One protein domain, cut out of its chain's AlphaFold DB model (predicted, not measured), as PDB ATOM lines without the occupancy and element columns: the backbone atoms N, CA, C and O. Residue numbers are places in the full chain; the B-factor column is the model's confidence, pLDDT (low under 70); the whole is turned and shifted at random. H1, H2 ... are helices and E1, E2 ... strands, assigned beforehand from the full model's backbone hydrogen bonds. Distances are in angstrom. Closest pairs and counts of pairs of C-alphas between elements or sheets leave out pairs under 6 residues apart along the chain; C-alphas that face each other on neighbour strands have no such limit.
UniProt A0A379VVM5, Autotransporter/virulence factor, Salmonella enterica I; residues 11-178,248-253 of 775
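This is residues 11 to 178 and 248 to 253 of the 775 residues of the protein "Autotransporter/virulence factor" of Salmonella enterica I (UniProt A0A379VVM5). With little regular structure, the chain winds in a short solenoid: parallel sheets E1-E5-E7-E9 and E4-E6-E8 make two walls, and loops close the turns. Antiparallel hairpins E2-E3 and E10-E11 lie side by side at one end; H1 sticks out at the other with residues 11 to 18. Of 174 printed residues, 60 are in H1 and then E1 to E11, mostly strand; compact, radius of gyration of the C-alphas 17.5 A, spans 60 by 45 by 30 A.

H1, residues 11 to 22, starts at C-alpha (107.748, 219.097, 116.642). Strands follow: E1 36-38, E2 40-43, E3 51-54, E4 76-78, E5 81-83, E6 103-107, E7 110-112, E8 137-142, E9 145-147, E10 152-158, 19.3 A long, and E11 164-170, 19.2 A, ending at C-alpha (128.549, 193.872, 87.705).

Within hydrogen-bond range are N 112 and O 82 of E7 and E5, 2.8 A, N 106 and O 140 of E6 and E8, 2.8 A, and N 157 and O 165 of hairpin E10 and E11, 2.7 A. The closest C-alphas of E3 and E11, Val 52 and His 167, are 7.0 A apart. H1 has 6 of 8 O i to N i+4 pairs within range.

Across the cut, residues 179 to 247, C-alphas 178 and 248 are 13.3 A apart. Links H1-E1, E3-E4, E5-E6 and E7-E8 are long. In the model, pLDDT is under 70 at 55 residues, among them 11 to 29.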
ATOM      1  N   SER A  11     106.812 220.100 116.125       39.94
ATOM      2  CA  SER A  11     107.748 219.097 116.642       39.94
ATOM      3  C   SER A  11     108.704 218.597 115.556       39.94
ATOM      4  O   SER A  11     109.907 218.576 115.780       39.94
ATOM      5  N   GLN A  12     108.198 218.297 114.357       38.56
ATOM      6  CA  GLN A  12     109.013 217.811 113.232       38.56
ATOM      7  C   GLN A  12     110.014 218.869 112.736       38.56
ATOM      8  O   GLN A  12     111.190 218.575 112.544       38.56
ATOM      9  N   LEU A  13     109.587 220.135 112.634       38.91
ATOM     10  CA  LEU A  13     110.457 221.230 112.186       38.91
ATOM     11  C   LEU A  13     111.525 221.608 113.231       38.91
ATOM     12  O   LEU A  13     112.642 221.982 112.880       38.91
ATOM     13  N   ALA A  14     111.194 221.514 114.524       33.03
ATOM     14  CA  ALA A  14     112.140 221.798 115.603       33.03
ATOM     15  C   ALA A  14     113.145 220.653 115.815       33.03
ATOM     16  O   ALA A  14     114.297 220.929 116.153       33.03
ATOM     17  N   LEU A  15     112.748 219.398 115.576       38.78
ATOM     18  CA  LEU A  15     113.649 218.244 115.621       38.78
ATOM     19  C   LEU A  15     114.644 218.287 114.448       38.78
ATOM     20  O   LEU A  15     115.849 218.216 114.683       38.78
ATOM     21  N   ALA A  16     114.168 218.576 113.230       35.47
ATOM     22  CA  ALA A  16     115.008 218.753 112.040       35.47
ATOM     23  C   ALA A  16     116.048 219.884 112.195       35.47
ATOM     24  O   ALA A  16     117.215 219.723 111.846       35.47
ATOM     25  N   CYS A  17     115.664 221.026 112.781       32.81
ATOM     26  CA  CYS A  17     116.596 222.139 112.999       32.81
ATOM     27  C   CYS A  17     117.568 221.934 114.175       32.81
ATOM     28  O   CYS A  17     118.607 222.589 114.203       32.81
ATOM     29  N   THR A  18     117.251 221.069 115.146       35.09
ATOM     30  CA  THR A  18     118.146 220.801 116.288       35.09
ATOM     31  C   THR A  18     119.148 219.688 115.959       35.09
ATOM     32  O   THR A  18     120.314 219.814 116.326       35.09
ATOM     33  N   LEU A  19     118.742 218.675 115.177       44.75
ATOM     34  CA  LEU A  19     119.622 217.626 114.635       44.75
ATOM     35  C   LEU A  19     120.702 218.197 113.700       44.75
ATOM     36  O   LEU A  19     121.869 217.823 113.796       44.75
ATOM     37  N   ALA A  20     120.348 219.189 112.876       41.19
ATOM     38  CA  ALA A  20     121.264 219.815 111.920       41.19
ATOM     39  C   ALA A  20     122.439 220.592 112.552       41.19
ATOM     40  O   ALA A  20     123.397 220.908 111.849       41.19
ATOM     41  N   ILE A  21     122.377 220.955 113.841       38.88
ATOM     42  CA  ILE A  21     123.397 221.802 114.495       38.88
ATOM     43  C   ILE A  21     124.425 220.967 115.276       38.88
ATOM     44  O   ILE A  21     125.567 221.402 115.426       38.88
ATOM     45  N   THR A  22     124.073 219.763 115.740       39.19
ATOM     46  CA  THR A  22     124.998 218.864 116.456       39.19
ATOM     47  C   THR A  22     125.730 217.867 115.552       39.19
ATOM     48  O   THR A  22     126.790 217.397 115.955       39.19
ATOM     49  N   SER A  23     125.249 217.590 114.330       46.41
ATOM     50  CA  SER A  23     125.901 216.659 113.385       46.41
ATOM     51  C   SER A  23     127.019 217.279 112.528       46.41
ATOM     52  O   SER A  23     127.910 216.577 112.055       46.41
ATOM     53  N   GLN A  24     127.051 218.608 112.367       43.00
ATOM     54  CA  GLN A  24     128.014 219.283 111.477       43.00
ATOM     55  C   GLN A  24     129.485 219.186 111.918       43.00
ATOM     56  O   GLN A  24     130.376 219.440 111.112       43.00
ATOM     57  N   ALA A  25     129.775 218.844 113.178       40.69
ATOM     58  CA  ALA A  25     131.154 218.787 113.668       40.69
ATOM     59  C   ALA A  25     131.908 217.502 113.268       40.69
ATOM     60  O   ALA A  25     133.137 217.526 113.265       40.69
ATOM     61  N   ASN A  26     131.194 216.428 112.896       44.94
ATOM     62  CA  ASN A  26     131.780 215.142 112.492       44.94
ATOM     63  C   ASN A  26     131.575 214.805 111.000       44.94
ATOM     64  O   ASN A  26     132.208 213.885 110.497       44.94
ATOM     65  N   ALA A  27     130.756 215.572 110.270       51.72
ATOM     66  CA  ALA A  27     130.468 215.352 108.846       51.72
ATOM     67  C   ALA A  27     131.660 215.627 107.895       51.72
ATOM     68  O   ALA A  27     131.607 215.299 106.717       51.72
ATOM     69  N   THR A  28     132.755 216.241 108.360       55.69
ATOM     70  CA  THR A  28     133.759 216.850 107.464       55.69
ATOM     71  C   THR A  28     134.607 215.891 106.618       55.69
ATOM     72  O   THR A  28     135.290 216.377 105.719       55.69
ATOM     73  N   THR A  29     134.631 214.581 106.891       65.38
ATOM     74  CA  THR A  29     135.432 213.616 106.104       65.38
ATOM     75  C   THR A  29     134.618 212.786 105.114       65.38
ATOM     76  O   THR A  29     135.183 212.378 104.107       65.38
ATOM     77  N   ASN A  30     133.322 212.579 105.373       78.88
ATOM     78  CA  ASN A  30     132.464 211.629 104.648       78.88
ATOM     79  C   ASN A  30     131.255 212.330 103.987       78.88
ATOM     80  O   ASN A  30     130.410 211.698 103.361       78.88
ATOM     81  N   ASP A  31     131.144 213.657 104.133       87.44
ATOM     82  CA  ASP A  31     130.178 214.472 103.396       87.44
ATOM     83  C   ASP A  31     130.629 214.653 101.942       87.44
ATOM     84  O   ASP A  31     131.595 215.361 101.648       87.44
ATOM     85  N   ILE A  32     129.893 214.018 101.032       91.75
ATOM     86  CA  ILE A  32     130.132 214.068  99.586       91.75
ATOM     87  C   ILE A  32     129.410 215.243  98.901       91.75
ATOM     88  O   ILE A  32     129.456 215.380  97.673       91.75
ATOM     89  N   SER A  33     128.728 216.104  99.660       91.88
ATOM     90  CA  SER A  33     127.947 217.214  99.117       91.88
ATOM     91  C   SER A  33     128.793 218.151  98.251       91.88
ATOM     92  O   SER A  33     129.886 218.578  98.625       91.88
ATOM     93  N   GLY A  34     128.276 218.526  97.079       94.12
ATOM     94  CA  GLY A  34     128.989 219.386  96.130       94.12
ATOM     95  C   GLY A  34     130.049 218.683  95.276       94.12
ATOM     96  O   GLY A  34     130.764 219.372  94.544       94.12
ATOM     97  N   THR A  35     130.176 217.356  95.362       94.31
ATOM     98  CA  THR A  35     131.227 216.589  94.674       94.31
ATOM     99  C   THR A  35     130.677 215.598  93.647       94.31
ATOM    100  O   THR A  35     129.476 215.330  93.601       94.31
ATOM    101  N   THR A  36     131.575 215.060  92.815       95.69
ATOM    102  CA  THR A  36     131.323 213.818  92.080       95.69
ATOM    103  C   THR A  36     131.953 212.677  92.868       95.69
ATOM    104  O   THR A  36     133.158 212.727  93.118       95.69
ATOM    105  N   TYR A  37     131.163 211.673  93.224       94.44
ATOM    106  CA  TYR A  37     131.584 210.535  94.034       94.44
ATOM    107  C   TYR A  37     131.388 209.235  93.251       94.44
ATOM    108  O   TYR A  37     130.397 209.096  92.536       94.44
ATOM    109  N   ASN A  38     132.330 208.306  93.354       93.88
ATOM    110  CA  ASN A  38     132.184 206.958  92.807       93.88
ATOM    111  C   ASN A  38     132.165 205.997  93.985       93.88
ATOM    112  O   ASN A  38     132.922 206.204  94.922       93.88
ATOM    113  N   THR A  39     131.326 204.972  93.940       92.88
ATOM    114  CA  THR A  39     131.252 204.001  95.043       92.88
ATOM    115  C   THR A  39     132.238 202.851  94.864       92.88
ATOM    116  O   THR A  39     132.463 202.102  95.801       92.88
ATOM    117  N   PHE A  40     132.830 202.707  93.674       91.81
ATOM    118  CA  PHE A  40     133.806 201.669  93.352       91.81
ATOM    119  C   PHE A  40     135.152 202.265  92.939       91.81
ATOM    120  O   PHE A  40     135.227 203.203  92.133       91.81
ATOM    121  N   HIS A  41     136.225 201.671  93.458       89.75
ATOM    122  CA  HIS A  41     137.599 202.106  93.239       89.75
ATOM    123  C   HIS A  41     138.537 200.914  93.044       89.75
ATOM    124  O   HIS A  41     138.581 200.016  93.872       89.75
ATOM    125  N   HIS A  42     139.341 200.922  91.981       90.19
ATOM    126  CA  HIS A  42     140.458 199.987  91.832       90.19
ATOM    127  C   HIS A  42     141.672 200.473  92.627       90.19
ATOM    128  O   HIS A  42     142.093 201.629  92.487       90.19
ATOM    129  N   TYR A  43     142.252 199.582  93.431       86.88
ATOM    130  CA  TYR A  43     143.524 199.811  94.107       86.88
ATOM    131  C   TYR A  43     144.511 198.693  93.779       86.88
ATOM    132  O   TYR A  43     144.161 197.523  93.768       86.88
ATOM    133  N   ASN A  44     145.774 199.069  93.580       84.31
ATOM    134  CA  ASN A  44     146.893 198.146  93.404       84.31
ATOM    135  C   ASN A  44     148.171 198.797  93.951       84.31
ATOM    136  O   ASN A  44     148.948 199.419  93.216       84.31
ATOM    137  N   ASP A  45     148.351 198.749  95.272       83.69
ATOM    138  CA  ASP A  45     149.499 199.371  95.932       83.69
ATOM    139  C   ASP A  45     150.061 198.536  97.100       83.69
ATOM    140  O   ASP A  45     149.792 197.350  97.245       83.69
ATOM    141  N   ALA A  46     150.960 199.113  97.904       83.06
ATOM    142  CA  ALA A  46     151.598 198.388  99.008       83.06
ATOM    143  C   ALA A  46     150.663 198.126 100.211       83.06
ATOM    144  O   ALA A  46     151.043 197.380 101.116       83.06
ATOM    145  N   THR A  47     149.505 198.781 100.242       83.62
ATOM    146  CA  THR A  47     148.505 198.771 101.318       83.62
ATOM    147  C   THR A  47     147.282 197.949 100.925       83.62
ATOM    148  O   THR A  47     146.740 197.250 101.776       83.62
ATOM    149  N   TYR A  48     146.890 198.001  99.650       81.88
ATOM    150  CA  TYR A  48     145.723 197.316  99.099       81.88
ATOM    151  C   TYR A  48     146.141 196.232  98.104       81.88
ATOM    152  O   TYR A  48     146.999 196.463  97.250       81.88
ATOM    153  N   ALA A  49     145.527 195.049  98.211       85.75
ATOM    154  CA  ALA A  49     145.636 194.027  97.173       85.75
ATOM    155  C   ALA A  49     145.016 194.540  95.866       85.75
ATOM    156  O   ALA A  49     144.096 195.350  95.928       85.75
ATOM    157  N   ASP A  50     145.539 194.060  94.734       87.06
ATOM    158  CA  ASP A  50     145.065 194.385  93.385       87.06
ATOM    159  C   ASP A  50     143.624 193.914  93.182       87.06
ATOM    160  O   ASP A  50     143.399 192.734  92.907       87.06
ATOM    161  N   ASP A  51     142.668 194.813  93.414       87.25
ATOM    162  CA  ASP A  51     141.241 194.520  93.322       87.25
ATOM    163  C   ASP A  51     140.377 195.793  93.278       87.25
ATOM    164  O   ASP A  51     140.872 196.922  93.401       87.25
ATOM    165  N   VAL A  52     139.069 195.603  93.113       87.94
ATOM    166  CA  VAL A  52     138.052 196.648  93.258       87.94
ATOM    167  C   VAL A  52     137.533 196.678  94.691       87.94
ATOM    168  O   VAL A  52     137.177 195.660  95.270       87.94
ATOM    169  N   TYR A  53     137.473 197.878  95.255       87.44
ATOM    170  CA  TYR A  53     136.983 198.162  96.594       87.44
ATOM    171  C   TYR A  53     135.717 199.007  96.510       87.44
ATOM    172  O   TYR A  53     135.552 199.807  95.581       87.44
ATOM    173  N   TYR A  54     134.839 198.815  97.488       89.56
ATOM    174  CA  TYR A  54     133.548 199.476  97.581       89.56
ATOM    175  C   TYR A  54     133.513 200.435  98.775       89.56
ATOM    176  O   TYR A  54     133.693 200.002  99.910       89.56
ATOM    177  N   ASP A  55     133.238 201.707  98.488       89.00
ATOM    178  CA  ASP A  55     133.165 202.820  99.441       89.00
ATOM    179  C   ASP A  55     131.773 203.495  99.359       89.00
ATOM    180  O   ASP A  55     131.654 204.718  99.239       89.00
ATOM    181  N   GLY A  56     130.695 202.706  99.293       91.00
ATOM    182  CA  GLY A  56     129.326 203.196  99.081       91.00
ATOM    183  C   GLY A  56     128.388 203.098 100.287       91.00
ATOM    184  O   GLY A  56     127.199 203.391 100.143       91.00
ATOM    185  N   TYR A  57     128.874 202.701 101.466       89.12
ATOM    186  CA  TYR A  57     128.009 202.518 102.630       89.12
ATOM    187  C   TYR A  57     127.661 203.845 103.318       89.12
ATOM    188  O   TYR A  57     128.520 204.691 103.552       89.12
ATOM    189  N   VAL A  58     126.405 204.032 103.712       89.38
ATOM    190  CA  VAL A  58     125.932 205.243 104.398       89.38
ATOM    191  C   VAL A  58     126.018 205.085 105.922       89.38
ATOM    192  O   VAL A  58     125.652 204.047 106.464       89.38
ATOM    193  N   GLY A  59     126.461 206.129 106.640       83.56
ATOM    194  CA  GLY A  59     126.521 206.124 108.110       83.56
ATOM    195  C   GLY A  59     126.732 207.503 108.751       83.56
ATOM    196  O   GLY A  59     127.312 208.411 108.158       83.56
ATOM    197  N   TRP A  60     126.261 207.684 109.993       77.50
ATOM    198  CA  TRP A  60     126.226 208.994 110.673       77.50
ATOM    199  C   TRP A  60     127.548 209.467 111.290       77.50
ATOM    200  O   TRP A  60     127.717 210.673 111.473       77.50
ATOM    201  N   ASN A  61     128.472 208.571 111.646       65.81
ATOM    202  CA  ASN A  61     129.772 208.928 112.219       65.81
ATOM    203  C   ASN A  61     130.804 207.827 111.991       65.81
ATOM    204  O   ASN A  61     130.494 206.650 112.113       65.81
ATOM    205  N   ASN A  62     132.049 208.248 111.798       52.91
ATOM    206  CA  ASN A  62     133.231 207.406 111.864       52.91
ATOM    207  C   ASN A  62     134.142 208.023 112.952       52.91
ATOM    208  O   ASN A  62     134.304 209.245 112.991       52.91
ATOM    209  N   TYR A  63     134.687 207.213 113.868       52.09
ATOM    210  CA  TYR A  63     135.681 207.571 114.914       52.09
ATOM    211  C   TYR A  63     135.225 208.051 116.317       52.09
ATOM    212  O   TYR A  63     136.081 208.478 117.103       52.09
ATOM    213  N   ALA A  64     133.951 207.945 116.710       48.19
ATOM    214  CA  ALA A  64     133.559 208.065 118.129       48.19
ATOM    215  C   ALA A  64     133.535 206.683 118.813       48.19
ATOM    216  O   ALA A  64     133.330 205.676 118.148       48.19
ATOM    217  N   THR A  65     133.706 206.622 120.140       44.75
ATOM    218  CA  THR A  65     133.704 205.369 120.938       44.75
ATOM    219  C   THR A  65     132.417 204.545 120.850       44.75
ATOM    220  O   THR A  65     132.402 203.417 121.337       44.75
ATOM    221  N   ASP A  66     131.377 205.109 120.236       47.97
ATOM    222  CA  ASP A  66     130.014 204.587 120.195       47.97
ATOM    223  C   ASP A  66     129.589 204.221 118.748       47.97
ATOM    224  O   ASP A  66     128.441 203.860 118.527       47.97
ATOM    225  N   SER A  67     130.487 204.330 117.754       51.09
ATOM    226  CA  SER A  67     130.257 203.911 116.358       51.09
ATOM    227  C   SER A  67     130.821 202.504 116.169       51.09
ATOM    228  O   SER A  67     132.035 202.297 116.238       51.09
ATOM    229  N   TYR A  68     129.923 201.530 116.029       51.78
ATOM    230  CA  TYR A  68     130.271 200.116 115.888       51.78
ATOM    231  C   TYR A  68     130.503 199.735 114.406       51.78
ATOM    232  O   TYR A  68     131.315 198.852 114.139       51.78
ATOM    233  N   TYR A  69     129.915 200.489 113.456       60.47
ATOM    234  CA  TYR A  69     130.131 200.385 112.002       60.47
ATOM    235  C   TYR A  69     130.349 201.756 111.352       60.47
ATOM    236  O   TYR A  69     129.769 202.765 111.758       60.47
ATOM    237  N   ASN A  70     131.230 201.790 110.356       67.56
ATOM    238  CA  ASN A  70     131.754 203.003 109.743       67.56
ATOM    239  C   ASN A  70     131.194 203.156 108.325       67.56
ATOM    240  O   ASN A  70     131.642 202.451 107.431       67.56
ATOM    241  N   GLY A  71     130.259 204.085 108.111       75.94
ATOM    242  CA  GLY A  71     129.811 204.440 106.758       75.94
ATOM    243  C   GLY A  71     130.815 205.340 106.028       75.94
ATOM    244  O   GLY A  71     131.439 206.210 106.644       75.94
ATOM    245  N   ASP A  72     130.935 205.158 104.717       85.44
ATOM    246  CA  ASP A  72     131.757 205.936 103.783       85.44
ATOM    247  C   ASP A  72     131.102 207.271 103.410       85.44
ATOM    248  O   ASP A  72     131.783 208.278 103.210       85.44
ATOM    249  N   ILE A  73     129.766 207.291 103.378       90.50
ATOM    250  CA  ILE A  73     128.944 208.418 102.937       90.50
ATOM    251  C   ILE A  73     128.101 208.949 104.102       90.50
ATOM    252  O   ILE A  73     127.383 208.214 104.780       90.50
ATOM    253  N   TYR A  74     128.143 210.262 104.318       90.31
ATOM    254  CA  TYR A  74     127.258 210.932 105.268       90.31
ATOM    255  C   TYR A  74     125.799 210.940 104.752       90.31
ATOM    256  O   TYR A  74     125.582 211.261 103.582       90.31
ATOM    257  N   PRO A  75     124.770 210.691 105.589       90.31
ATOM    258  CA  PRO A  75     123.404 210.386 105.131       90.31
ATOM    259  C   PRO A  75     122.608 211.579 104.598       90.31
ATOM    260  O   PRO A  75     121.427 211.459 104.282       90.31
ATOM    261  N   VAL A  76     123.219 212.759 104.528       93.56
ATOM    262  CA  VAL A  76     122.608 213.952 103.940       93.56
ATOM    263  C   VAL A  76     123.446 214.360 102.739       93.56
ATOM    264  O   VAL A  76     124.414 215.107 102.865       93.56
ATOM    265  N   ILE A  77     123.050 213.861 101.572       95.31
ATOM    266  CA  ILE A  77     123.702 214.106 100.290       95.31
ATOM    267  C   ILE A  77     123.041 215.321  99.642       95.31
ATOM    268  O   ILE A  77     121.835 215.327  99.386       95.31
ATOM    269  N   ASN A  78     123.817 216.369  99.364       97.00
ATOM    270  CA  ASN A  78     123.289 217.575  98.736       97.00
ATOM    271  C   ASN A  78     124.173 218.086  97.593       97.00
ATOM    272  O   ASN A  78     125.369 218.315  97.767       97.00
ATOM    273  N   ASN A  79     123.564 218.370  96.439       97.62
ATOM    274  CA  ASN A  79     124.259 218.888  95.259       97.62
ATOM    275  C   ASN A  79     125.450 218.003  94.829       97.62
ATOM    276  O   ASN A  79     126.515 218.521  94.490       97.62
ATOM    277  N   ALA A  80     125.293 216.681  94.904       96.69
ATOM    278  CA  ALA A  80     126.309 215.705  94.525       96.69
ATOM    279  C   ALA A  80     125.934 214.976  93.227       96.69
ATOM    280  O   ALA A  80     124.759 214.886  92.863       96.69
ATOM    281  N   ARG A  81     126.946 214.439  92.540       97.06
ATOM    282  CA  ARG A  81     126.773 213.465  91.459       97.06
ATOM    283  C   ARG A  81     127.427 212.152  91.870       97.06
ATOM    284  O   ARG A  81     128.652 212.089  91.918       97.06
ATOM    285  N   VAL A  82     126.644 211.123  92.149       96.12
ATOM    286  CA  VAL A  82     127.167 209.807  92.542       96.12
ATOM    287  C   VAL A  82     127.103 208.863  91.346       96.12
ATOM    288  O   VAL A  82     126.138 208.925  90.596       96.12
ATOM    289  N   ASN A  83     128.132 208.043  91.132       94.12
ATOM    290  CA  ASN A  83     128.093 206.926  90.185       94.12
ATOM    291  C   ASN A  83     128.363 205.630  90.955       94.12
ATOM    292  O   ASN A  83     129.419 205.507  91.587       94.12
ATOM    293  N   GLY A  84     127.422 204.697  90.902       92.12
ATOM    294  CA  GLY A  84     127.485 203.422  91.599       92.12
ATOM    295  C   GLY A  84     126.381 203.231  92.631       92.12
ATOM    296  O   GLY A  84     125.347 203.891  92.586       92.12
ATOM    297  N   VAL A  85     126.612 202.293  93.545       93.06
ATOM    298  CA  VAL A  85     125.608 201.759  94.470       93.06
ATOM    299  C   VAL A  85     125.778 202.384  95.852       93.06
ATOM    300  O   VAL A  85     126.839 202.268  96.459       93.06
ATOM    301  N   ILE A  86     124.742 203.026  96.380       94.88
ATOM    302  CA  ILE A  86     124.697 203.547  97.750       94.88
ATOM    303  C   ILE A  86     123.993 202.519  98.634       94.88
ATOM    304  O   ILE A  86     122.822 202.234  98.411       94.88
ATOM    305  N   SER A  87     124.661 202.004  99.664       92.44
ATOM    306  CA  SER A  87     124.058 201.033 100.582       92.44
ATOM    307  C   SER A  87     123.699 201.657 101.932       92.44
ATOM    308  O   SER A  87     124.517 202.297 102.593       92.44
ATOM    309  N   THR A  88     122.463 201.441 102.369       90.31
ATOM    310  CA  THR A  88     121.929 201.849 103.675       90.31
ATOM    311  C   THR A  88     122.227 200.840 104.788       90.31
ATOM    312  O   THR A  88     121.847 201.085 105.929       90.31
ATOM    313  N   TYR A  89     122.954 199.754 104.498       84.19
ATOM    314  CA  TYR A  89     123.196 198.625 105.411       84.19
ATOM    315  C   TYR A  89     123.701 199.023 106.814       84.19
ATOM    316  O   TYR A  89     123.325 198.401 107.804       84.19
ATOM    317  N   TYR A  90     124.517 200.082 106.928       80.62
ATOM    318  CA  TYR A  90     125.054 200.576 108.210       80.62
ATOM    319  C   TYR A  90     124.294 201.767 108.821       80.62
ATOM    320  O   TYR A  90     124.723 202.291 109.854       80.62
ATOM    321  N   LEU A  91     123.188 202.227 108.222       80.81
ATOM    322  CA  LEU A  91     122.359 203.273 108.834       80.81
ATOM    323  C   LEU A  91     121.656 202.780 110.092       80.81
ATOM    324  O   LEU A  91     121.519 203.547 111.051       80.81
ATOM    325  N   ASP A  92     121.272 201.509 110.075       73.81
ATOM    326  CA  ASP A  92     120.607 200.841 111.176       73.81
ATOM    327  C   ASP A  92     121.386 199.591 111.599       73.81
ATOM    328  O   ASP A  92     121.301 198.517 110.990       73.81
ATOM    329  N   ASP A  93     122.209 199.770 112.631       63.81
ATOM    330  CA  ASP A  93     123.138 198.760 113.134       63.81
ATOM    331  C   ASP A  93     122.491 197.737 114.086       63.81
ATOM    332  O   ASP A  93     123.180 196.818 114.537       63.81
ATOM    333  N   GLY A  94     121.192 197.875 114.387       62.12
ATOM    334  CA  GLY A  94     120.451 196.965 115.269       62.12
ATOM    335  C   GLY A  94     120.899 197.012 116.736       62.12
ATOM    336  O   GLY A  94     120.474 196.200 117.557       62.12
ATOM    337  N   VAL A  95     121.770 197.954 117.118       64.75
ATOM    338  CA  VAL A  95     122.298 198.028 118.483       64.75
ATOM    339  C   VAL A  95     121.403 198.929 119.331       64.75
ATOM    340  O   VAL A  95     121.276 200.121 119.081       64.75
ATOM    341  N   THR A  96     120.872 198.405 120.441       63.59
ATOM    342  CA  THR A  96     119.999 199.147 121.391       63.59
ATOM    343  C   THR A  96     120.572 200.463 121.952       63.59
ATOM    344  O   THR A  96     119.847 201.250 122.563       63.59
ATOM    345  N   THR A  97     121.880 200.698 121.814       65.69
ATOM    346  CA  THR A  97     122.555 201.937 122.233       65.69
ATOM    347  C   THR A  97     122.721 202.957 121.110       65.69
ATOM    348  O   THR A  97     123.123 204.088 121.394       65.69
ATOM    349  N   ASN A  98     122.449 202.581 119.860       67.06
ATOM    350  CA  ASN A  98     122.464 203.501 118.738       67.06
ATOM    351  C   ASN A  98     121.294 204.489 118.874       67.06
ATOM    352  O   ASN A  98     120.178 204.140 119.244       67.06
ATOM    353  N   THR A  99     121.591 205.766 118.658       71.31
ATOM    354  CA  THR A  99     120.613 206.869 118.713       71.31
ATOM    355  C   THR A  99     120.619 207.694 117.429       71.31
ATOM    356  O   THR A  99     120.010 208.765 117.371       71.31
ATOM    357  N   ASN A 100     121.353 207.229 116.415       75.06
ATOM    358  CA  ASN A 100     121.351 207.817 115.089       75.06
ATOM    359  C   ASN A 100     120.008 207.527 114.411       75.06
ATOM    360  O   ASN A 100     119.365 206.524 114.689       75.06
ATOM    361  N   ALA A 101     119.579 208.422 113.526       80.31
ATOM    362  CA  ALA A 101     118.330 208.232 112.800       80.31
ATOM    363  C   ALA A 101     118.534 207.255 111.633       80.31
ATOM    364  O   ALA A 101     119.425 207.498 110.816       80.31
ATOM    365  N   ASN A 102     117.677 206.242 111.476       85.69
ATOM    366  CA  ASN A 102     117.645 205.442 110.250       85.69
ATOM    367  C   ASN A 102     117.061 206.282 109.098       85.69
ATOM    368  O   ASN A 102     115.856 206.309 108.851       85.69
ATOM    369  N   SER A 103     117.896 207.112 108.469       90.81
ATOM    370  CA  SER A 103     117.441 208.070 107.460       90.81
ATOM    371  C   SER A 103     118.531 208.451 106.471       90.81
ATOM    372  O   SER A 103     119.677 208.687 106.856       90.81
ATOM    373  N   LEU A 104     118.133 208.578 105.206       95.31
ATOM    374  CA  LEU A 104     118.955 209.037 104.090       95.31
ATOM    375  C   LEU A 104     118.197 210.143 103.351       95.31
ATOM    376  O   LEU A 104     117.043 209.988 102.964       95.31
ATOM    377  N   THR A 105     118.838 211.293 103.161       97.56
ATOM    378  CA  THR A 105     118.289 212.413 102.391       97.56
ATOM    379  C   THR A 105     119.186 212.719 101.207       97.56
ATOM    380  O   THR A 105     120.355 213.056 101.380       97.56
ATOM    381  N   ILE A 106     118.606 212.684 100.012       98.19
ATOM    382  CA  ILE A 106     119.238 213.046  98.749       98.19
ATOM    383  C   ILE A 106     118.540 214.292  98.230       98.19
ATOM    384  O   ILE A 106     117.332 214.297  97.990       98.19
ATOM    385  N   LYS A 107     119.299 215.378  98.095       98.38
ATOM    386  CA  LYS A 107     118.765 216.688  97.736       98.38
ATOM    387  C   LYS A 107     119.550 217.321  96.596       98.38
ATOM    388  O   LYS A 107     120.778 217.367  96.653       98.38
ATOM    389  N   ASN A 108     118.870 217.891  95.601       98.12
ATOM    390  CA  ASN A 108     119.507 218.567  94.458       98.12
ATOM    391  C   ASN A 108     120.614 217.734  93.783       98.12
ATOM    392  O   ASN A 108     121.613 218.300  93.341       98.12
ATOM    393  N   SER A 109     120.509 216.408  93.807       98.25
ATOM    394  CA  SER A 109     121.602 215.506  93.440       98.25
ATOM    395  C   SER A 109     121.191 214.584  92.301       98.25
ATOM    396  O   SER A 109     120.007 214.415  92.013       98.25
ATOM    397  N   THR A 110     122.187 213.992  91.655       97.31
ATOM    398  CA  THR A 110     121.984 212.948  90.649       97.31
ATOM    399  C   THR A 110     122.751 211.714  91.083       97.31
ATOM    400  O   THR A 110     123.967 211.783  91.270       97.31
ATOM    401  N   ILE A 111     122.045 210.609  91.265       95.94
ATOM    402  CA  ILE A 111     122.617 209.298  91.530       95.94
ATOM    403  C   ILE A 111     122.478 208.504  90.237       95.94
ATOM    404  O   ILE A 111     121.368 208.336  89.747       95.94
ATOM    405  N   HIS A 112     123.611 208.100  89.673       92.19
ATOM    406  CA  HIS A 112     123.669 207.170  88.558       92.19
ATOM    407  C   HIS A 112     123.943 205.782  89.116       92.19
ATOM    408  O   HIS A 112     125.090 205.494  89.470       92.19
ATOM    409  N   GLY A 113     122.897 204.977  89.244       89.38
ATOM    410  CA  GLY A 113     122.896 203.669  89.879       89.38
ATOM    411  C   GLY A 113     121.834 203.560  90.965       89.38
ATOM    412  O   GLY A 113     120.770 204.166  90.907       89.38
ATOM    413  N   MET A 114     122.165 202.810  92.005       92.06
ATOM    414  CA  MET A 114     121.173 202.247  92.910       92.06
ATOM    415  C   MET A 114     121.322 202.754  94.340       92.06
ATOM    416  O   MET A 114     122.427 203.022  94.819       92.06
ATOM    417  N   ILE A 115     120.206 202.808  95.060       95.88
ATOM    418  CA  ILE A 115     120.171 202.801  96.521       95.88
ATOM    419  C   ILE A 115     119.710 201.423  96.970       95.88
ATOM    420  O   ILE A 115     118.610 201.011  96.619       95.88
ATOM    421  N   THR A 116     120.520 200.742  97.775       93.31
ATOM    422  CA  THR A 116     120.190 199.421  98.313       93.31
ATOM    423  C   THR A 116     120.225 199.379  99.838       93.31
ATOM    424  O   THR A 116     120.819 200.247 100.482       93.31
ATOM    425  N   SER A 117     119.588 198.388 100.454       89.56
ATOM    426  CA  SER A 117     119.858 198.008 101.849       89.56
ATOM    427  C   SER A 117     120.801 196.816 101.972       89.56
ATOM    428  O   SER A 117     121.217 196.508 103.085       89.56
ATOM    429  N   ALA A 118     121.171 196.171 100.863       86.69
ATOM    430  CA  ALA A 118     122.011 194.986 100.870       86.69
ATOM    431  C   ALA A 118     123.463 195.291 101.266       86.69
ATOM    432  O   ALA A 118     124.008 196.378 101.028       86.69
ATOM    433  N   CYS A 119     124.110 194.280 101.840       84.19
ATOM    434  CA  CYS A 119     125.562 194.202 101.895       84.19
ATOM    435  C   CYS A 119     126.089 193.778 100.517       84.19
ATOM    436  O   CYS A 119     125.586 192.814  99.946       84.19
ATOM    437  N   LEU A 120     127.115 194.455  99.998       83.19
ATOM    438  CA  LEU A 120     127.725 194.061  98.728       83.19
ATOM    439  C   LEU A 120     128.646 192.849  98.899       83.19
ATOM    440  O   LEU A 120     129.464 192.787  99.826       83.19
ATOM    441  N   GLU A 121     128.542 191.906  97.961       69.94
ATOM    442  CA  GLU A 121     129.351 190.688  97.937       69.94
ATOM    443  C   GLU A 121     130.859 190.988  97.956       69.94
ATOM    444  O   GLU A 121     131.345 191.954  97.368       69.94
ATOM    445  N   GLY A 122     131.623 190.151  98.665       61.34
ATOM    446  CA  GLY A 122     133.078 190.307  98.785       61.34
ATOM    447  C   GLY A 122     133.539 191.374  99.788       61.34
ATOM    448  O   GLY A 122     134.747 191.542  99.967       61.34
ATOM    449  N   THR A 123     132.619 192.050 100.489       64.44
ATOM    450  CA  THR A 123     132.941 192.993 101.575       64.44
ATOM    451  C   THR A 123     132.737 192.370 102.967       64.44
ATOM    452  O   THR A 123     131.938 191.453 103.146       64.44
ATOM    453  N   ASP A 124     133.501 192.822 103.971       63.47
ATOM    454  CA  ASP A 124     133.432 192.300 105.350       63.47
ATOM    455  C   ASP A 124     132.234 192.913 106.104       63.47
ATOM    456  O   ASP A 124     132.390 193.809 106.933       63.47
ATOM    457  N   CYS A 125     131.019 192.458 105.783       68.12
ATOM    458  CA  CYS A 125     129.780 192.823 106.480       68.12
ATOM    459  C   CYS A 125     129.602 191.984 107.746       68.12
ATOM    460  O   CYS A 125     128.757 191.095 107.842       68.12
ATOM    461  N   VAL A 126     130.457 192.221 108.731       57.28
ATOM    462  CA  VAL A 126     130.401 191.515 110.010       57.28
ATOM    463  C   VAL A 126     129.392 192.173 110.958       57.28
ATOM    464  O   VAL A 126     129.548 193.337 111.301       57.28
ATOM    465  N   ASN A 127     128.463 191.369 111.495       56.38
ATOM    466  CA  ASN A 127     127.750 191.578 112.770       56.38
ATOM    467  C   ASN A 127     126.608 192.635 112.838       56.38
ATOM    468  O   ASN A 127     126.626 193.475 113.738       56.38
ATOM    469  N   ARG A 128     125.527 192.563 112.048       55.38
ATOM    470  CA  ARG A 128     124.264 193.157 112.561       55.38
ATOM    471  C   ARG A 128     123.881 192.429 113.861       55.38
ATOM    472  O   ARG A 128     123.940 191.199 113.904       55.38
ATOM    473  N   ASP A 129     123.608 193.165 114.940       55.00
ATOM    474  CA  ASP A 129     123.158 192.543 116.194       55.00
ATOM    475  C   ASP A 129     121.750 191.969 115.967       55.00
ATOM    476  O   ASP A 129     120.929 192.568 115.277       55.00
ATOM    477  N   THR A 130     121.457 190.793 116.521       50.84
ATOM    478  CA  THR A 130     120.182 190.078 116.297       50.84
ATOM    479  C   THR A 130     119.028 190.670 117.118       50.84
ATOM    480  O   THR A 130     117.969 190.061 117.251       50.84
ATOM    481  N   GLY A 131     119.251 191.814 117.768       48.31
ATOM    482  CA  GLY A 131     118.257 192.520 118.562       48.31
ATOM    483  C   GLY A 131     117.465 193.470 117.676       48.31
ATOM    484  O   GLY A 131     117.958 194.533 117.333       48.31
ATOM    485  N   TYR A 132     116.236 193.100 117.337       51.62
ATOM    486  CA  TYR A 132     115.277 193.934 116.612       51.62
ATOM    487  C   TYR A 132     115.095 195.327 117.247       51.62
ATOM    488  O   TYR A 132     114.330 195.505 118.196       51.62
ATOM    489  N   VAL A 133     115.807 196.325 116.722       53.09
ATOM    490  CA  VAL A 133     115.591 197.762 116.979       53.09
ATOM    491  C   VAL A 133     115.548 198.509 115.644       53.09
ATOM    492  O   VAL A 133     116.037 199.629 115.550       53.09
ATOM    493  N   TYR A 134     115.028 197.873 114.591       63.62
ATOM    494  CA  TYR A 134     115.015 198.494 113.274       63.62
ATOM    495  C   TYR A 134     113.876 199.516 113.198       63.62
ATOM    496  O   TYR A 134     112.701 199.158 113.138       63.62
ATOM    497  N   ASP A 135     114.225 200.801 113.280       71.62
ATOM    498  CA  ASP A 135     113.297 201.898 113.008       71.62
ATOM    499  C   ASP A 135     113.117 201.982 111.482       71.62
ATOM    500  O   ASP A 135     114.100 201.926 110.747       71.62
ATOM    501  N   ARG A 136     111.888 202.171 110.984       85.19
ATOM    502  CA  ARG A 136     111.604 202.297 109.537       85.19
ATOM    503  C   ARG A 136     112.542 203.313 108.861       85.19
ATOM    504  O   ARG A 136     112.686 204.442 109.346       85.19
ATOM    505  N   LEU A 137     113.142 202.947 107.723       90.44
ATOM    506  CA  LEU A 137     114.059 203.821 106.987       90.44
ATOM    507  C   LEU A 137     113.309 205.046 106.459       90.44
ATOM    508  O   LEU A 137     112.460 204.942 105.577       90.44
ATOM    509  N   ALA A 138     113.683 206.240 106.912       94.94
ATOM    510  CA  ALA A 138     113.202 207.484 106.316       94.94
ATOM    511  C   ALA A 138     114.091 207.889 105.125       94.94
ATOM    512  O   ALA A 138     115.122 208.549 105.300       94.94
ATOM    513  N   LEU A 139     113.683 207.525 103.905       97.94
ATOM    514  CA  LEU A 139     114.384 207.867 102.662       97.94
ATOM    515  C   LEU A 139     113.708 209.058 101.970       97.94
ATOM    516  O   LEU A 139     112.530 209.018 101.632       97.94
ATOM    517  N   THR A 140     114.446 210.144 101.737       98.62
ATOM    518  CA  THR A 140     113.936 211.339 101.044       98.62
ATOM    519  C   THR A 140     114.728 211.633  99.775       98.62
ATOM    520  O   THR A 140     115.934 211.858  99.842       98.62
ATOM    521  N   VAL A 141     114.031 211.726  98.643       98.75
ATOM    522  CA  VAL A 141     114.546 212.135  97.330       98.75
ATOM    523  C   VAL A 141     113.901 213.471  96.953       98.75
ATOM    524  O   VAL A 141     112.754 213.537  96.510       98.75
ATOM    525  N   ASP A 142     114.626 214.567  97.156       98.69
ATOM    526  CA  ASP A 142     114.122 215.940  97.028       98.69
ATOM    527  C   ASP A 142     114.825 216.683  95.883       98.69
ATOM    528  O   ASP A 142     116.036 216.927  95.944       98.69
ATOM    529  N   ASN A 143     114.074 217.057  94.841       98.38
ATOM    530  CA  ASN A 143     114.590 217.712  93.636       98.38
ATOM    531  C   ASN A 143     115.840 217.003  93.088       98.38
ATOM    532  O   ASN A 143     116.882 217.625  92.869       98.38
ATOM    533  N   SER A 144     115.769 215.678  92.989       98.44
ATOM    534  CA  SER A 144     116.906 214.821  92.659       98.44
ATOM    535  C   SER A 144     116.523 213.756  91.641       98.44
ATOM    536  O   SER A 144     115.355 213.399  91.505       98.44
ATOM    537  N   THR A 145     117.522 213.241  90.938       96.94
ATOM    538  CA  THR A 145     117.362 212.124  90.004       96.94
ATOM    539  C   THR A 145     118.117 210.922  90.539       96.94
ATOM    540  O   THR A 145     119.278 211.062  90.919       96.94
ATOM    541  N   ILE A 146     117.463 209.769  90.569       95.19
ATOM    542  CA  ILE A 146     118.105 208.469  90.738       95.19
ATOM    543  C   ILE A 146     117.759 207.701  89.471       95.19
ATOM    544  O   ILE A 146     116.591 207.376  89.244       95.19
ATOM    545  N   ASP A 147     118.749 207.547  88.604       87.75
ATOM    546  CA  ASP A 147     118.625 206.752  87.391       87.75
ATOM    547  C   ASP A 147     119.342 205.421  87.572       87.75
ATOM    548  O   ASP A 147     120.301 205.339  88.329       87.75
ATOM    549  N   ASP A 148     118.858 204.397  86.888       81.31
ATOM    550  CA  ASP A 148     119.289 203.010  87.065       81.31
ATOM    551  C   ASP A 148     120.358 202.601  86.041       81.31
ATOM    552  O   ASP A 148     120.497 201.453  85.673       81.31
ATOM    553  N   ASN A 149     121.109 203.571  85.517       79.62
ATOM    554  CA  ASN A 149     121.969 203.368  84.347       79.62
ATOM    555  C   ASN A 149     123.380 202.869  84.672       79.62
ATOM    556  O   ASN A 149     124.258 202.835  83.800       79.62
ATOM    557  N   TYR A 150     123.669 202.621  85.945       85.56
ATOM    558  CA  TYR A 150     124.990 202.185  86.368       85.56
ATOM    559  C   TYR A 150     124.974 200.674  86.546       85.56
ATOM    560  O   TYR A 150     124.782 200.186  87.648       85.56
ATOM    561  N   GLU A 151     125.249 199.979  85.448       83.50
ATOM    562  CA  GLU A 151     125.149 198.516  85.348       83.50
ATOM    563  C   GLU A 151     126.466 197.801  85.670       83.50
ATOM    564  O   GLU A 151     126.493 196.687  86.197       83.50
ATOM    565  N   HIS A 152     127.590 198.464  85.371       86.69
ATOM    566  CA  HIS A 152     128.929 197.900  85.512       86.69
ATOM    567  C   HIS A 152     129.940 198.954  85.965       86.69
ATOM    568  O   HIS A 152     130.068 200.033  85.376       86.69
ATOM    569  N   TYR A 153     130.782 198.592  86.929       88.94
ATOM    570  CA  TYR A 153     132.081 199.228  87.101       88.94
ATOM    571  C   TYR A 153     133.109 198.511  86.230       88.94
ATOM    572  O   TYR A 153     133.318 197.312  86.372       88.94
ATOM    573  N   THR A 154     133.806 199.238  85.357       87.94
ATOM    574  CA  THR A 154     134.926 198.684  84.586       87.94
ATOM    575  C   THR A 154     136.185 199.506  84.810       87.94
ATOM    576  O   THR A 154     136.250 200.688  84.461       87.94
ATOM    577  N   TYR A 155     137.230 198.853  85.309       88.06
ATOM    578  CA  TYR A 155     138.580 199.391  85.331       88.06
ATOM    579  C   TYR A 155     139.407 198.785  84.192       88.06
ATOM    580  O   TYR A 155     139.492 197.571  84.044       88.06
ATOM    581  N   ASN A 156     140.027 199.651  83.386       87.44
ATOM    582  CA  ASN A 156     140.896 199.275  82.272       87.44
ATOM    583  C   ASN A 156     142.264 199.946  82.429       87.44
ATOM    584  O   ASN A 156     142.515 201.034  81.897       87.44
ATOM    585  N   GLY A 157     143.136 199.291  83.184       86.38
ATOM    586  CA  GLY A 157     144.503 199.696  83.461       86.38
ATOM    587  C   GLY A 157     145.555 198.909  82.682       86.38
ATOM    588  O   GLY A 157     145.292 198.108  81.784       86.38
ATOM    589  N   THR A 158     146.810 199.173  83.033       85.06
ATOM    590  CA  THR A 158     147.954 198.367  82.599       85.06
ATOM    591  C   THR A 158     148.907 198.203  83.767       85.06
ATOM    592  O   THR A 158     149.270 199.185  84.420       85.06
ATOM    593  N   TYR A 159     149.358 196.974  83.987       81.56
ATOM    594  CA  TYR A 159     150.413 196.689  84.943       81.56
ATOM    595  C   TYR A 159     151.710 197.400  84.549       81.56
ATOM    596  O   TYR A 159     151.955 197.761  83.394       81.56
ATOM    597  N   THR A 160     152.609 197.559  85.522       79.75
ATOM    598  CA  THR A 160     153.926 198.182  85.297       79.75
ATOM    599  C   THR A 160     154.800 197.445  84.273       79.75
ATOM    600  O   THR A 160     155.733 198.041  83.729       79.75
ATOM    601  N   ASP A 161     154.502 196.178  83.978       82.56
ATOM    602  CA  ASP A 161     155.163 195.376  82.942       82.56
ATOM    603  C   ASP A 161     154.527 195.509  81.540       82.56
ATOM    604  O   ASP A 161     155.048 194.948  80.572       82.56
ATOM    605  N   GLY A 162     153.454 196.298  81.413       79.62
ATOM    606  CA  GLY A 162     152.739 196.570  80.168       79.62
ATOM    607  C   GLY A 162     151.655 195.552  79.811       79.62
ATOM    608  O   GLY A 162     151.094 195.650  78.719       79.62
ATOM    609  N   THR A 163     151.366 194.581  80.682       87.62
ATOM    610  CA  THR A 163     150.204 193.693  80.527       87.62
ATOM    611  C   THR A 163     148.908 194.401  80.933       87.62
ATOM    612  O   THR A 163     148.939 195.399  81.652       87.62
ATOM    613  N   ALA A 164     147.771 193.948  80.398       86.12
ATOM    614  CA  ALA A 164     146.466 194.531  80.708       86.12
ATOM    615  C   ALA A 164     146.052 194.179  82.143       86.12
ATOM    616  O   ALA A 164     146.230 193.036  82.560       86.12
ATOM    617  N   ASP A 165     145.513 195.168  82.849       87.56
ATOM    618  CA  ASP A 165     144.963 195.066  84.200       87.56
ATOM    619  C   ASP A 165     143.485 195.460  84.092       87.56
ATOM    620  O   ASP A 165     143.172 196.621  83.817       87.56
ATOM    621  N   THR A 166     142.588 194.479  84.156       88.62
ATOM    622  CA  THR A 166     141.159 194.679  83.894       88.62
ATOM    623  C   THR A 166     140.348 194.052  85.009       88.62
ATOM    624  O   THR A 166     140.458 192.851  85.247       88.62
ATOM    625  N   HIS A 167     139.495 194.865  85.626       88.00
ATOM    626  CA  HIS A 167     138.546 194.434  86.645       88.00
ATOM    627  C   HIS A 167     137.148 194.920  86.275       88.00
ATOM    628  O   HIS A 167     136.987 196.043  85.786       88.00
ATOM    629  N   VAL A 168     136.150 194.074  86.516       88.31
ATOM    630  CA  VAL A 168     134.737 194.375  86.287       88.31
ATOM    631  C   VAL A 168     133.961 193.991  87.541       88.31
ATOM    632  O   VAL A 168     134.212 192.927  88.102       88.31
ATOM    633  N   VAL A 169     133.068 194.875  87.985       87.81
ATOM    634  CA  VAL A 169     132.053 194.572  89.000       87.81
ATOM    635  C   VAL A 169     130.703 194.853  88.369       87.81
ATOM    636  O   VAL A 169     130.437 195.989  87.970       87.81
ATOM    637  N   ASP A 170     129.892 193.813  88.268       87.25
ATOM    638  CA  ASP A 170     128.549 193.872  87.705       87.25
ATOM    639  C   ASP A 170     127.549 194.175  88.822       87.25
ATOM    640  O   ASP A 170     127.639 193.602  89.907       87.25
ATOM    641  N   VAL A 171     126.631 195.109  88.574       85.38
ATOM    642  CA  VAL A 171     125.602 195.524  89.543       85.38
ATOM    643  C   VAL A 171     124.186 195.561  88.952       85.38
ATOM    644  O   VAL A 171     123.237 195.717  89.710       85.38
ATOM    645  N   TYR A 172     124.031 195.341  87.640       79.62
ATOM    646  CA  TYR A 172     122.740 195.324  86.928       79.62
ATOM    647  C   TYR A 172     121.705 194.329  87.480       79.62
ATOM    648  O   TYR A 172     120.508 194.503  87.310       79.62
ATOM    649  N   GLY A 173     122.151 193.252  88.134       77.12
ATOM    650  CA  GLY A 173     121.268 192.230  88.709       77.12
ATOM    651  C   GLY A 173     120.842 192.506  90.153       77.12
ATOM    652  O   GLY A 173     120.204 191.656  90.766       77.12
ATOM    653  N   MET A 174     121.236 193.643  90.738       81.69
ATOM    654  CA  MET A 174     120.985 193.930  92.156       81.69
ATOM    655  C   MET A 174     119.574 194.470  92.444       81.69
ATOM    656  O   MET A 174     119.218 194.597  93.615       81.69
ATOM    657  N   GLY A 175     118.785 194.807  91.419       85.06
ATOM    658  CA  GLY A 175     117.456 195.407  91.557       85.06
ATOM    659  C   GLY A 175     117.288 196.667  90.704       85.06
ATOM    660  O   GLY A 175     118.041 196.864  89.764       85.06
ATOM    661  N   THR A 176     116.340 197.531  91.077       90.50
ATOM    662  CA  THR A 176     116.101 198.834  90.430       90.50
ATOM    663  C   THR A 176     116.767 200.002  91.178       90.50
ATOM    664  O   THR A 176     117.356 199.803  92.249       90.50
ATOM    665  N   ALA A 177     116.592 201.246  90.704       93.62
ATOM    666  CA  ALA A 177     117.181 202.458  91.292       93.62
ATOM    667  C   ALA A 177     117.029 202.581  92.821       93.62
ATOM    668  O   ALA A 177     117.900 203.148  93.491       93.62
ATOM    669  N   ILE A 178     115.936 202.077  93.399       96.69
ATOM    670  CA  ILE A 178     115.789 201.908  94.850       96.69
ATOM    671  C   ILE A 178     115.395 200.461  95.128       96.69
ATOM    672  O   ILE A 178     114.274 200.082  94.824       96.69
ATOM    673  N   PHE A 248     115.158 201.196  80.603       60.97
ATOM    674  CA  PHE A 248     114.589 202.155  81.563       60.97
ATOM    675  C   PHE A 248     113.871 203.319  80.851       60.97
ATOM    676  O   PHE A 248     114.144 203.662  79.693       60.97
ATOM    677  N   GLY A 249     112.932 203.957  81.552       47.16
ATOM    678  CA  GLY A 249     112.012 204.967  81.017       47.16
ATOM    679  C   GLY A 249     112.608 206.109  80.155       47.16
ATOM    680  O   GLY A 249     113.455 206.889  80.581       47.16
ATOM    681  N   ASN A 250     112.026 206.287  78.957       42.78
ATOM    682  CA  ASN A 250     112.032 207.473  78.071       42.78
ATOM    683  C   ASN A 250     113.391 208.087  77.663       42.78
ATOM    684  O   ASN A 250     113.513 209.301  77.463       42.78
ATOM    685  N   THR A 251     114.402 207.256  77.413       39.62
ATOM    686  CA  THR A 251     115.297 207.548  76.281       39.62
ATOM    687  C   THR A 251     114.543 207.224  74.978       39.62
ATOM    688  O   THR A 251     113.472 206.629  75.017       39.62
ATOM    689  N   ASN A 252     115.028 207.617  73.793       36.59
ATOM    690  CA  ASN A 252     114.323 207.366  72.512       36.59
ATOM    691  C   ASN A 252     114.113 205.864  72.164       36.59
ATOM    692  O   ASN A 252     113.695 205.559  71.048       36.59
ATOM    693  N   ASN A 253     114.414 204.968  73.104       40.97
ATOM    694  CA  ASN A 253     114.206 203.531  73.105       40.97
ATOM    695  C   ASN A 253     113.365 203.156  74.345       40.97
ATOM    696  O   ASN A 253     113.839 202.438  75.217       40.97
TER     697      ASN A 253